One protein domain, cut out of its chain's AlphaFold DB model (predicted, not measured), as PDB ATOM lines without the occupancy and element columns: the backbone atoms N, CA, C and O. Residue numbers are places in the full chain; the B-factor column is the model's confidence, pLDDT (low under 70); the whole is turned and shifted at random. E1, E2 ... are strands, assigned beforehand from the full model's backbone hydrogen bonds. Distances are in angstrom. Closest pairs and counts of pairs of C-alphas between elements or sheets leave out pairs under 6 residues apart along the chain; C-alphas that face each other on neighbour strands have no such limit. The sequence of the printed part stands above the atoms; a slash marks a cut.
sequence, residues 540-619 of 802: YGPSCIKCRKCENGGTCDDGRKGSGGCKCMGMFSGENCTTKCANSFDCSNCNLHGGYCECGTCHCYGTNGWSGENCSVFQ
ATOM      1  N   TYR A 540     -19.288 -24.481  -2.736       93.34
ATOM      2  CA  TYR A 540     -19.764 -25.613  -3.530       93.34
ATOM      3  C   TYR A 540     -18.690 -26.669  -3.829       93.34
ATOM      4  O   TYR A 540     -17.487 -26.410  -3.802       93.34
ATOM      5  N   GLY A 541     -19.147 -27.877  -4.162       88.89
ATOM      6  CA  GLY A 541     -18.301 -29.000  -4.567       88.89
ATOM      7  C   GLY A 541     -17.630 -29.747  -3.401       88.89
ATOM      8  O   GLY A 541     -17.766 -29.358  -2.240       88.89
ATOM      9  N   PRO A 542     -16.904 -30.849  -3.676       81.71
ATOM     10  CA  PRO A 542     -16.281 -31.682  -2.641       81.71
ATOM     11  C   PRO A 542     -15.267 -30.955  -1.750       81.71
ATOM     12  O   PRO A 542     -15.113 -31.337  -0.591       81.71
ATOM     13  N   SER A 543     -14.605 -29.924  -2.287       85.01
ATOM     14  CA  SER A 543     -13.651 -29.073  -1.556       85.01
ATOM     15  C   SER A 543     -14.256 -27.750  -1.071       85.01
ATOM     16  O   SER A 543     -13.505 -26.880  -0.650       85.01
ATOM     17  N   CYS A 544     -15.581 -27.574  -1.176       92.43
ATOM     18  CA  CYS A 544     -16.303 -26.361  -0.778       92.43
ATOM     19  C   CYS A 544     -15.623 -25.066  -1.256       92.43
ATOM     20  O   CYS A 544     -15.296 -24.185  -0.468       92.43
ATOM     21  N   ILE A 545     -15.413 -24.945  -2.569       91.57
ATOM     22  CA  ILE A 545     -14.849 -23.747  -3.197       91.57
ATOM     23  C   ILE A 545     -15.869 -22.610  -3.103       91.57
ATOM     24  O   ILE A 545     -17.071 -22.830  -3.249       91.57
ATOM     25  N   LYS A 546     -15.404 -21.380  -2.888       94.13
ATOM     26  CA  LYS A 546     -16.259 -20.190  -2.846       94.13
ATOM     27  C   LYS A 546     -17.036 -20.004  -4.155       94.13
ATOM     28  O   LYS A 546     -16.456 -20.012  -5.240       94.13
ATOM     29  N   CYS A 547     -18.344 -19.796  -4.048       93.11
ATOM     30  CA  CYS A 547     -19.202 -19.450  -5.173       93.11
ATOM     31  C   CYS A 547     -18.816 -18.106  -5.803       93.11
ATOM     32  O   CYS A 547     -18.336 -17.185  -5.136       93.11
ATOM     33  N   ARG A 548     -19.132 -17.967  -7.092       91.01
ATOM     34  CA  ARG A 548     -19.176 -16.665  -7.772       91.01
ATOM     35  C   ARG A 548     -20.309 -15.789  -7.221       91.01
ATOM     36  O   ARG A 548     -21.246 -16.287  -6.594       91.01
ATOM     37  N   LYS A 549     -20.246 -14.480  -7.480       94.22
ATOM     38  CA  LYS A 549     -21.299 -13.535  -7.089       94.22
ATOM     39  C   LYS A 549     -22.446 -13.566  -8.107       94.22
ATOM     40  O   LYS A 549     -22.227 -13.280  -9.278       94.22
ATOM     41  N   CYS A 550     -23.655 -13.870  -7.641       95.14
ATOM     42  CA  CYS A 550     -24.882 -13.799  -8.436       95.14
ATOM     43  C   CYS A 550     -25.602 -12.468  -8.167       95.14
ATOM     44  O   CYS A 550     -25.765 -12.080  -7.010       95.14
ATOM     45  N   GLU A 551     -26.016 -11.761  -9.217       95.75
ATOM     46  CA  GLU A 551     -26.713 -10.470  -9.134       95.75
ATOM     47  C   GLU A 551     -28.239 -10.640  -9.295       95.75
ATOM     48  O   GLU A 551     -28.740 -11.735  -9.554       95.75
ATOM     49  N   ASN A 552     -29.001  -9.552  -9.128       94.54
ATOM     50  CA  ASN A 552     -30.455  -9.496  -9.372       94.54
ATOM     51  C   ASN A 552     -31.286 -10.575  -8.641       94.54
ATOM     52  O   ASN A 552     -32.284 -11.073  -9.163       94.54
ATOM     53  N   GLY A 553     -30.876 -10.937  -7.422       92.64
ATOM     54  CA  GLY A 553     -31.549 -11.953  -6.604       92.64
ATOM     55  C   GLY A 553     -31.203 -13.400  -6.970       92.64
ATOM     56  O   GLY A 553     -31.790 -14.318  -6.409       92.64
ATOM     57  N   GLY A 554     -30.254 -13.625  -7.885       93.34
ATOM     58  CA  GLY A 554     -29.759 -14.964  -8.183       93.34
ATOM     59  C   GLY A 554     -29.104 -15.623  -6.964       93.34
ATOM     60  O   GLY A 554     -28.449 -14.962  -6.157       93.34
ATOM     61  N   THR A 555     -29.254 -16.940  -6.841       94.65
ATOM     62  CA  THR A 555     -28.635 -17.735  -5.769       94.65
ATOM     63  C   THR A 555     -27.598 -18.687  -6.347       94.65
ATOM     64  O   THR A 555     -27.791 -19.241  -7.427       94.65
ATOM     65  N   CYS A 556     -26.472 -18.876  -5.659       95.05
ATOM     66  CA  CYS A 556     -25.506 -19.888  -6.078       95.05
ATOM     67  C   CYS A 556     -26.092 -21.286  -5.854       95.05
ATOM     68  O   CYS A 556     -26.709 -21.548  -4.823       95.05
ATOM     69  N   ASP A 557     -25.864 -22.196  -6.793       93.85
ATOM     70  CA  ASP A 557     -26.037 -23.625  -6.580       93.85
ATOM     71  C   ASP A 557     -24.890 -24.158  -5.708       93.85
ATOM     72  O   ASP A 557     -23.871 -24.650  -6.206       93.85
ATOM     73  N   ASP A 558     -25.043 -23.968  -4.401       94.90
ATOM     74  CA  ASP A 558     -24.049 -24.261  -3.379       94.90
ATOM     75  C   ASP A 558     -24.201 -25.669  -2.769       94.90
ATOM     76  O   ASP A 558     -24.973 -26.518  -3.224       94.90
ATOM     77  N   GLY A 559     -23.372 -25.968  -1.771       92.77
ATOM     78  CA  GLY A 559     -23.320 -27.263  -1.107       92.77
ATOM     79  C   GLY A 559     -22.357 -28.255  -1.762       92.77
ATOM     80  O   GLY A 559     -21.859 -28.080  -2.874       92.77
ATOM     81  N   ARG A 560     -22.108 -29.377  -1.077       89.28
ATOM     82  CA  ARG A 560     -21.118 -30.390  -1.501       89.28
ATOM     83  C   ARG A 560     -21.426 -31.015  -2.867       89.28
ATOM     84  O   ARG A 560     -20.520 -31.496  -3.548       89.28
ATOM     85  N   LYS A 561     -22.710 -31.022  -3.250       88.73
ATOM     86  CA  LYS A 561     -23.175 -31.472  -4.567       88.73
ATOM     87  C   LYS A 561     -23.416 -30.342  -5.575       88.73
ATOM     88  O   LYS A 561     -23.733 -30.646  -6.717       88.73
ATOM     89  N   GLY A 562     -23.280 -29.086  -5.159       91.75
ATOM     90  CA  GLY A 562     -23.564 -27.920  -5.984       91.75
ATOM     91  C   GLY A 562     -22.570 -27.736  -7.127       91.75
ATOM     92  O   GLY A 562     -21.437 -28.227  -7.090       91.75
ATOM     93  N   SER A 563     -23.017 -27.024  -8.155       90.18
ATOM     94  CA  SER A 563     -22.235 -26.672  -9.341       90.18
ATOM     95  C   SER A 563     -21.443 -25.371  -9.215       90.18
ATOM     96  O   SER A 563     -20.510 -25.163  -9.992       90.18
ATOM     97  N   GLY A 564     -21.807 -24.492  -8.275       92.38
ATOM     98  CA  GLY A 564     -21.235 -23.149  -8.165       92.38
ATOM     99  C   GLY A 564     -21.754 -22.149  -9.203       92.38
ATOM    100  O   GLY A 564     -21.275 -21.011  -9.255       92.38
ATOM    101  N   GLY A 565     -22.693 -22.568 -10.059       91.82
ATOM    102  CA  GLY A 565     -23.383 -21.709 -11.019       91.82
ATOM    103  C   GLY A 565     -24.515 -20.913 -10.368       91.82
ATOM    104  O   GLY A 565     -24.998 -21.267  -9.294       91.82
ATOM    105  N   CYS A 566     -24.958 -19.837 -11.017       94.63
ATOM    106  CA  CYS A 566     -26.063 -19.020 -10.520       94.63
ATOM    107  C   CYS A 566     -27.426 -19.541 -11.007       94.63
ATOM    108  O   CYS A 566     -27.654 -19.699 -12.205       94.63
ATOM    109  N   LYS A 567     -28.362 -19.747 -10.076       93.07
ATOM    110  CA  LYS A 567     -29.796 -19.916 -10.336       93.07
ATOM    111  C   LYS A 567     -30.437 -18.534 -10.403       93.07
ATOM    112  O   LYS A 567     -30.633 -17.883  -9.377       93.07
ATOM    113  N   CYS A 568     -30.727 -18.069 -11.612       92.84
ATOM    114  CA  CYS A 568     -31.282 -16.736 -11.833       92.84
ATOM    115  C   CYS A 568     -32.796 -16.683 -11.597       92.84
ATOM    116  O   CYS A 568     -33.505 -17.662 -11.827       92.84
ATOM    117  N   MET A 569     -33.291 -15.534 -11.127       90.36
ATOM    118  CA  MET A 569     -34.710 -15.322 -10.830       90.36
ATOM    119  C   MET A 569     -35.428 -14.543 -11.937       90.36
ATOM    120  O   MET A 569     -34.889 -13.602 -12.519       90.36
ATOM    121  N   GLY A 570     -36.700 -14.877 -12.166       89.44
ATOM    122  CA  GLY A 570     -37.577 -14.134 -13.070       89.44
ATOM    123  C   GLY A 570     -37.070 -14.137 -14.512       89.44
ATOM    124  O   GLY A 570     -36.809 -15.191 -15.078       89.44
ATOM    125  N   MET A 571     -36.949 -12.950 -15.110       91.35
ATOM    126  CA  MET A 571     -36.455 -12.787 -16.485       91.35
ATOM    127  C   MET A 571     -34.936 -12.563 -16.560       91.35
ATOM    128  O   MET A 571     -34.434 -12.190 -17.618       91.35
ATOM    129  N   PHE A 572     -34.201 -12.716 -15.455       94.27
ATOM    130  CA  PHE A 572     -32.747 -12.570 -15.451       94.27
ATOM    131  C   PHE A 572     -32.057 -13.887 -15.809       94.27
ATOM    132  O   PHE A 572     -32.511 -14.962 -15.430       94.27
ATOM    133  N   SER A 573     -30.947 -13.798 -16.531       94.26
ATOM    134  CA  SER A 573     -30.153 -14.923 -17.017       94.26
ATOM    135  C   SER A 573     -28.691 -14.499 -17.223       94.26
ATOM    136  O   SER A 573     -28.303 -13.377 -16.873       94.26
ATOM    137  N   GLY A 574     -27.874 -15.392 -17.774       93.95
ATOM    138  CA  GLY A 574     -26.440 -15.190 -17.937       93.95
ATOM    139  C   GLY A 574     -25.648 -15.695 -16.731       93.95
ATOM    140  O   GLY A 574     -26.207 -16.053 -15.694       93.95
ATOM    141  N   GLU A 575     -24.325 -15.709 -16.866       94.23
ATOM    142  CA  GLU A 575     -23.403 -16.348 -15.917       94.23
ATOM    143  C   GLU A 575     -23.555 -15.850 -14.466       94.23
ATOM    144  O   GLU A 575     -23.493 -16.645 -13.528       94.23
ATOM    145  N   ASN A 576     -23.814 -14.548 -14.298       96.03
ATOM    146  CA  ASN A 576     -24.011 -13.889 -13.003       96.03
ATOM    147  C   ASN A 576     -25.431 -13.311 -12.839       96.03
ATOM    148  O   ASN A 576     -25.647 -12.464 -11.977       96.03
ATOM    149  N   CYS A 577     -26.399 -13.729 -13.664       95.51
ATOM    150  CA  CYS A 577     -27.779 -13.217 -13.661       95.51
ATOM    151  C   CYS A 577     -27.929 -11.718 -13.990       95.51
ATOM    152  O   CYS A 577     -28.861 -11.059 -13.527       95.51
ATOM    153  N   THR A 578     -27.020 -11.149 -14.782       95.85
ATOM    154  CA  THR A 578     -27.036  -9.727 -15.163       95.85
ATOM    155  C   THR A 578     -27.866  -9.436 -16.413       95.85
ATOM    156  O   THR A 578     -28.315  -8.304 -16.591       95.85
ATOM    157  N   THR A 579     -28.096 -10.431 -17.274       94.67
ATOM    158  CA  THR A 579     -28.821 -10.253 -18.538       94.67
ATOM    159  C   THR A 579     -30.324 -10.358 -18.300       94.67
ATOM    160  O   THR A 579     -30.812 -11.400 -17.875       94.67
ATOM    161  N   LYS A 580     -31.090  -9.305 -18.606       93.95
ATOM    162  CA  LYS A 580     -32.561  -9.340 -18.572       93.95
ATOM    163  C   LYS A 580     -33.116  -9.726 -19.944       93.95
ATOM    164  O   LYS A 580     -32.887  -9.019 -20.922       93.95
ATOM    165  N   CYS A 581     -33.889 -10.799 -20.004       93.45
ATOM    166  CA  CYS A 581     -34.509 -11.287 -21.232       93.45
ATOM    167  C   CYS A 581     -35.839 -10.585 -21.518       93.45
ATOM    168  O   CYS A 581     -36.549 -10.168 -20.602       93.45
ATOM    169  N   ALA A 582     -36.177 -10.467 -22.805       91.72
ATOM    170  CA  ALA A 582     -37.405  -9.808 -23.254       91.72
ATOM    171  C   ALA A 582     -38.670 -10.646 -23.005       91.72
ATOM    172  O   ALA A 582     -39.728 -10.087 -22.732       91.72
ATOM    173  N   ASN A 583     -38.549 -11.975 -23.079       89.38
ATOM    174  CA  ASN A 583     -39.647 -12.934 -22.947       89.38
ATOM    175  C   ASN A 583     -39.313 -13.987 -21.882       89.38
ATOM    176  O   ASN A 583     -38.152 -14.139 -21.501       89.38
ATOM    177  N   SER A 584     -40.319 -14.747 -21.437       87.05
ATOM    178  CA  SER A 584     -40.102 -15.956 -20.634       87.05
ATOM    179  C   SER A 584     -39.285 -16.985 -21.419       87.05
ATOM    180  O   SER A 584     -39.537 -17.199 -22.605       87.05
ATOM    181  N   PHE A 585     -38.354 -17.650 -20.748       89.51
ATOM    182  CA  PHE A 585     -37.469 -18.664 -21.317       89.51
ATOM    183  C   PHE A 585     -37.403 -19.874 -20.380       89.51
ATOM    184  O   PHE A 585     -37.677 -19.750 -19.186       89.51
ATOM    185  N   ASP A 586     -37.034 -21.036 -20.915       89.95
ATOM    186  CA  ASP A 586     -36.819 -22.251 -20.131       89.95
ATOM    187  C   ASP A 586     -35.324 -22.582 -20.079       89.95
ATOM    188  O   ASP A 586     -34.675 -22.716 -21.114       89.95
ATOM    189  N   CYS A 587     -34.782 -22.706 -18.869       87.40
ATOM    190  CA  CYS A 587     -33.395 -23.105 -18.623       87.40
ATOM    191  C   CYS A 587     -33.284 -24.503 -17.995       87.40
ATOM    192  O   CYS A 587     -32.188 -24.904 -17.606       87.40
ATOM    193  N   SER A 588     -34.386 -25.258 -17.890       87.89
ATOM    194  CA  SER A 588     -34.429 -26.565 -17.211       87.89
ATOM    195  C   SER A 588     -33.529 -27.617 -17.865       87.89
ATOM    196  O   SER A 588     -33.077 -28.548 -17.202       87.89
ATOM    197  N   ASN A 589     -33.242 -27.460 -19.159       88.92
ATOM    198  CA  ASN A 589     -32.411 -28.385 -19.926       88.92
ATOM    199  C   ASN A 589     -30.907 -28.083 -19.840       88.92
ATOM    200  O   ASN A 589     -30.110 -28.947 -20.198       88.92
ATOM    201  N   CYS A 590     -30.491 -26.904 -19.360       92.33
ATOM    202  CA  CYS A 590     -29.074 -26.552 -19.271       92.33
ATOM    203  C   CYS A 590     -28.436 -27.134 -18.000       92.33
ATOM    204  O   CYS A 590     -28.876 -26.872 -16.880       92.33
ATOM    205  N   ASN A 591     -27.342 -27.881 -18.150       92.76
ATOM    206  CA  ASN A 591     -26.587 -28.408 -17.018       92.76
ATOM    207  C   ASN A 591     -25.750 -27.313 -16.327       92.76
ATOM    208  O   ASN A 591     -24.717 -26.900 -16.855       92.76
ATOM    209  N   LEU A 592     -26.132 -26.922 -15.106       91.06
ATOM    210  CA  LEU A 592     -25.416 -25.908 -14.314       91.06
ATOM    211  C   LEU A 592     -23.980 -26.309 -13.931       91.06
ATOM    212  O   LEU A 592     -23.134 -25.439 -13.750       91.06
ATOM    213  N   HIS A 593     -23.658 -27.610 -13.861       90.79
ATOM    214  CA  HIS A 593     -22.267 -28.048 -13.671       90.79
ATOM    215  C   HIS A 593     -21.380 -27.736 -14.877       90.79
ATOM    216  O   HIS A 593     -20.164 -27.606 -14.723       90.79
ATOM    217  N   GLY A 594     -21.978 -27.663 -16.069       91.08
ATOM    218  CA  GLY A 594     -21.260 -27.530 -17.327       91.08
ATOM    219  C   GLY A 594     -21.369 -26.176 -18.009       91.08
ATOM    220  O   GLY A 594     -20.644 -25.944 -18.972       91.08
ATOM    221  N   GLY A 595     -22.232 -25.280 -17.539       93.64
ATOM    222  CA  GLY A 595     -22.458 -23.993 -18.184       93.64
ATOM    223  C   GLY A 595     -23.474 -23.123 -17.458       93.64
ATOM    224  O   GLY A 595     -23.842 -23.385 -16.313       93.64
ATOM    225  N   TYR A 596     -23.940 -22.090 -18.151       94.54
ATOM    226  CA  TYR A 596     -25.043 -21.231 -17.729       94.54
ATOM    227  C   TYR A 596     -26.053 -21.064 -18.865       94.54
ATOM    228  O   TYR A 596     -25.776 -21.383 -20.017       94.54
ATOM    229  N   CYS A 597     -27.242 -20.575 -18.537       94.35
ATOM    230  CA  CYS A 597     -28.295 -20.300 -19.503       94.35
ATOM    231  C   CYS A 597     -28.436 -18.787 -19.687       94.35
ATOM    232  O   CYS A 597     -28.533 -18.058 -18.699       94.35
ATOM    233  N   GLU A 598     -28.475 -18.315 -20.929       95.04
ATOM    234  CA  GLU A 598     -28.757 -16.923 -21.278       95.04
ATOM    235  C   GLU A 598     -29.966 -16.873 -22.214       95.04
ATOM    236  O   GLU A 598     -29.934 -17.378 -23.333       95.04
ATOM    237  N   CYS A 599     -31.077 -16.327 -21.716       93.70
ATOM    238  CA  CYS A 599     -32.353 -16.217 -22.430       93.70
ATOM    239  C   CYS A 599     -32.796 -17.490 -23.182       93.70
ATOM    240  O   CYS A 599     -33.308 -17.409 -24.297       93.70
ATOM    241  N   GLY A 600     -32.615 -18.660 -22.560       91.21
ATOM    242  CA  GLY A 600     -32.985 -19.973 -23.109       91.21
ATOM    243  C   GLY A 600     -31.892 -20.671 -23.927       91.21
ATOM    244  O   GLY A 600     -32.079 -21.815 -24.324       91.21
ATOM    245  N   THR A 601     -30.745 -20.025 -24.156       94.07
ATOM    246  CA  THR A 601     -29.589 -20.628 -24.839       94.07
ATOM    247  C   THR A 601     -28.558 -21.092 -23.812       94.07
ATOM    248  O   THR A 601     -28.178 -20.322 -22.930       94.07
ATOM    249  N   CYS A 602     -28.089 -22.340 -23.896       95.35
ATOM    250  CA  CYS A 602     -27.051 -22.842 -22.994       95.35
ATOM    251  C   CYS A 602     -25.646 -22.435 -23.480       95.35
ATOM    252  O   CYS A 602     -25.238 -22.754 -24.595       95.35
ATOM    253  N   HIS A 603     -24.879 -21.781 -22.611       95.89
ATOM    254  CA  HIS A 603     -23.480 -21.412 -22.817       95.89
ATOM    255  C   HIS A 603     -22.580 -22.316 -21.972       95.89
ATOM    256  O   HIS A 603     -22.567 -22.232 -20.742       95.89
ATOM    257  N   CYS A 604     -21.821 -23.201 -22.623       95.23
ATOM    258  CA  CYS A 604     -20.996 -24.191 -21.930       95.23
ATOM    259  C   CYS A 604     -19.608 -23.664 -21.560       95.23
ATOM    260  O   CYS A 604     -18.963 -22.958 -22.338       95.23
ATOM    261  N   TYR A 605     -19.097 -24.091 -20.403       92.41
ATOM    262  CA  TYR A 605     -17.725 -23.848 -19.961       92.41
ATOM    263  C   TYR A 605     -16.735 -24.726 -20.740       92.41
ATOM    264  O   TYR A 605     -16.175 -25.692 -20.212       92.41
ATOM    265  N   GLY A 606     -16.498 -24.380 -22.007       88.76
ATOM    266  CA  GLY A 606     -15.607 -25.126 -22.902       88.76
ATOM    267  C   GLY A 606     -14.167 -25.237 -22.385       88.76
ATOM    268  O   GLY A 606     -13.540 -26.282 -22.535       88.76
ATOM    269  N   THR A 607     -13.665 -24.212 -21.686       84.07
ATOM    270  CA  THR A 607     -12.339 -24.218 -21.032       84.07
ATOM    271  C   THR A 607     -12.224 -25.227 -19.890       84.07
ATOM    272  O   THR A 607     -11.120 -25.647 -19.558       84.07
ATOM    273  N   ASN A 608     -13.355 -25.625 -19.303       88.54
ATOM    274  CA  ASN A 608     -13.441 -26.668 -18.283       88.54
ATOM    275  C   ASN A 608     -13.866 -28.011 -18.892       88.54
ATOM    276  O   ASN A 608     -14.159 -28.950 -18.157       88.54
ATOM    277  N   GLY A 609     -13.925 -28.113 -20.223       89.85
ATOM    278  CA  GLY A 609     -14.208 -29.363 -20.912       89.85
ATOM    279  C   GLY A 609     -15.679 -29.677 -21.157       89.85
ATOM    280  O   GLY A 609     -15.993 -30.786 -21.588       89.85
ATOM    281  N   TRP A 610     -16.599 -28.756 -20.877       93.29
ATOM    282  CA  TRP A 610     -18.029 -28.999 -21.064       93.29
ATOM    283  C   TRP A 610     -18.513 -28.593 -22.455       93.29
ATOM    284  O   TRP A 610     -18.127 -27.553 -22.984       93.29
ATOM    285  N   SER A 611     -19.372 -29.420 -23.053       93.24
ATOM    286  CA  SER A 611     -19.896 -29.239 -24.411       93.24
ATOM    287  C   SER A 611     -21.261 -29.920 -24.609       93.24
ATOM    288  O   SER A 611     -21.796 -30.559 -23.695       93.24
ATOM    289  N   GLY A 612     -21.810 -29.792 -25.820       93.26
ATOM    290  CA  GLY A 612     -23.148 -30.258 -26.191       93.26
ATOM    291  C   GLY A 612     -24.205 -29.166 -26.025       93.26
ATOM    292  O   GLY A 612     -23.980 -28.196 -25.312       93.26
ATOM    293  N   GLU A 613     -25.363 -29.346 -26.661       92.45
ATOM    294  CA  GLU A 613     -26.476 -28.376 -26.658       92.45
ATOM    295  C   GLU A 613     -26.921 -27.989 -25.239       92.45
ATOM    296  O   GLU A 613     -27.205 -26.832 -24.967       92.45
ATOM    297  N   ASN A 614     -26.857 -28.948 -24.311       94.47
ATOM    298  CA  ASN A 614     -27.272 -28.796 -22.916       94.47
ATOM    299  C   ASN A 614     -26.092 -28.774 -21.923       94.47
ATOM    300  O   ASN A 614     -26.290 -28.939 -20.719       94.47
ATOM    301  N   CYS A 615     -24.850 -28.646 -22.406       94.64
ATOM    302  CA  CYS A 615     -23.628 -28.721 -21.590       94.64
ATOM    303  C   CYS A 615     -23.503 -30.015 -20.759       94.64
ATOM    304  O   CYS A 615     -22.991 -30.014 -19.639       94.64
ATOM    305  N   SER A 616     -24.003 -31.136 -21.285       92.26
ATOM    306  CA  SER A 616     -24.038 -32.439 -20.603       92.26
ATOM    307  C   SER A 616     -22.812 -33.316 -20.881       92.26
ATOM    308  O   SER A 616     -22.602 -34.313 -20.189       92.26
ATOM    309  N   VAL A 617     -21.983 -32.960 -21.867       91.51
ATOM    310  CA  VAL A 617     -20.797 -33.735 -22.248       91.51
ATOM    311  C   VAL A 617     -19.563 -33.131 -21.592       91.51
ATOM    312  O   VAL A 617     -19.120 -32.055 -21.984       91.51
ATOM    313  N   PHE A 618     -18.990 -33.839 -20.619       88.40
ATOM    314  CA  PHE A 618     -17.730 -33.462 -19.980       88.40
ATOM    315  C   PHE A 618     -16.531 -34.195 -20.596       88.40
ATOM    316  O   PHE A 618     -16.509 -35.427 -20.701       88.40
ATOM    317  N   GLN A 619     -15.492 -33.438 -20.934       85.46
ATOM    318  CA  GLN A 619     -14.196 -33.937 -21.361       85.46
ATOM    319  C   GLN A 619     -13.079 -33.020 -20.866       85.46
ATOM    320  O   GLN A 619     -12.906 -31.935 -21.403       85.46
TER     321      GLN A 619
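Overview. This is residues 540 to 619 of the 802 residues of the protein "EGF-like domain-containing protein" of Trypanosoma brucei brucei (strain 927/4 GUTat10.1) (UniProt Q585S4). With little regular structure, this is a stack of loops with one small hairpin, E1 and E2, between the looping residues 540 to 567 and the closing loop 605 to 619. Short antiparallel pairings tie loops together: 555 to 556 with 566 to 567, 572 to 573 with 579 to 580, and 610 to 611 with 617 to 618. Of 80 printed residues only 8 are in named elements, strands E1 then E2, antiparallel, class all strand, with no named helix. It is compact, radius of gyration of the C-alphas 12.1 A, spanning 36 by 26 by 18 A.

Along the chain. Find C-alpha 595 at (-22.458, -23.993, -18.184), where E1, residues 595 to 598, begins its 10.0 A. E2, residues 601 to 604, runs 9.7 A to C-alpha 604 at (-20.996, -24.191, -21.930).

Arrangement. The hairpin E1 and E2 has a tight link and a direction angle of 154 degrees. Look at N 598 and O 601, 2.8 A apart, within hydrogen-bond range.

Size, cuts and confidence. C-alphas 543 and 582 are farthest apart, 37.5 A. The printed part has no cut, and no printed residue is under pLDDT 70.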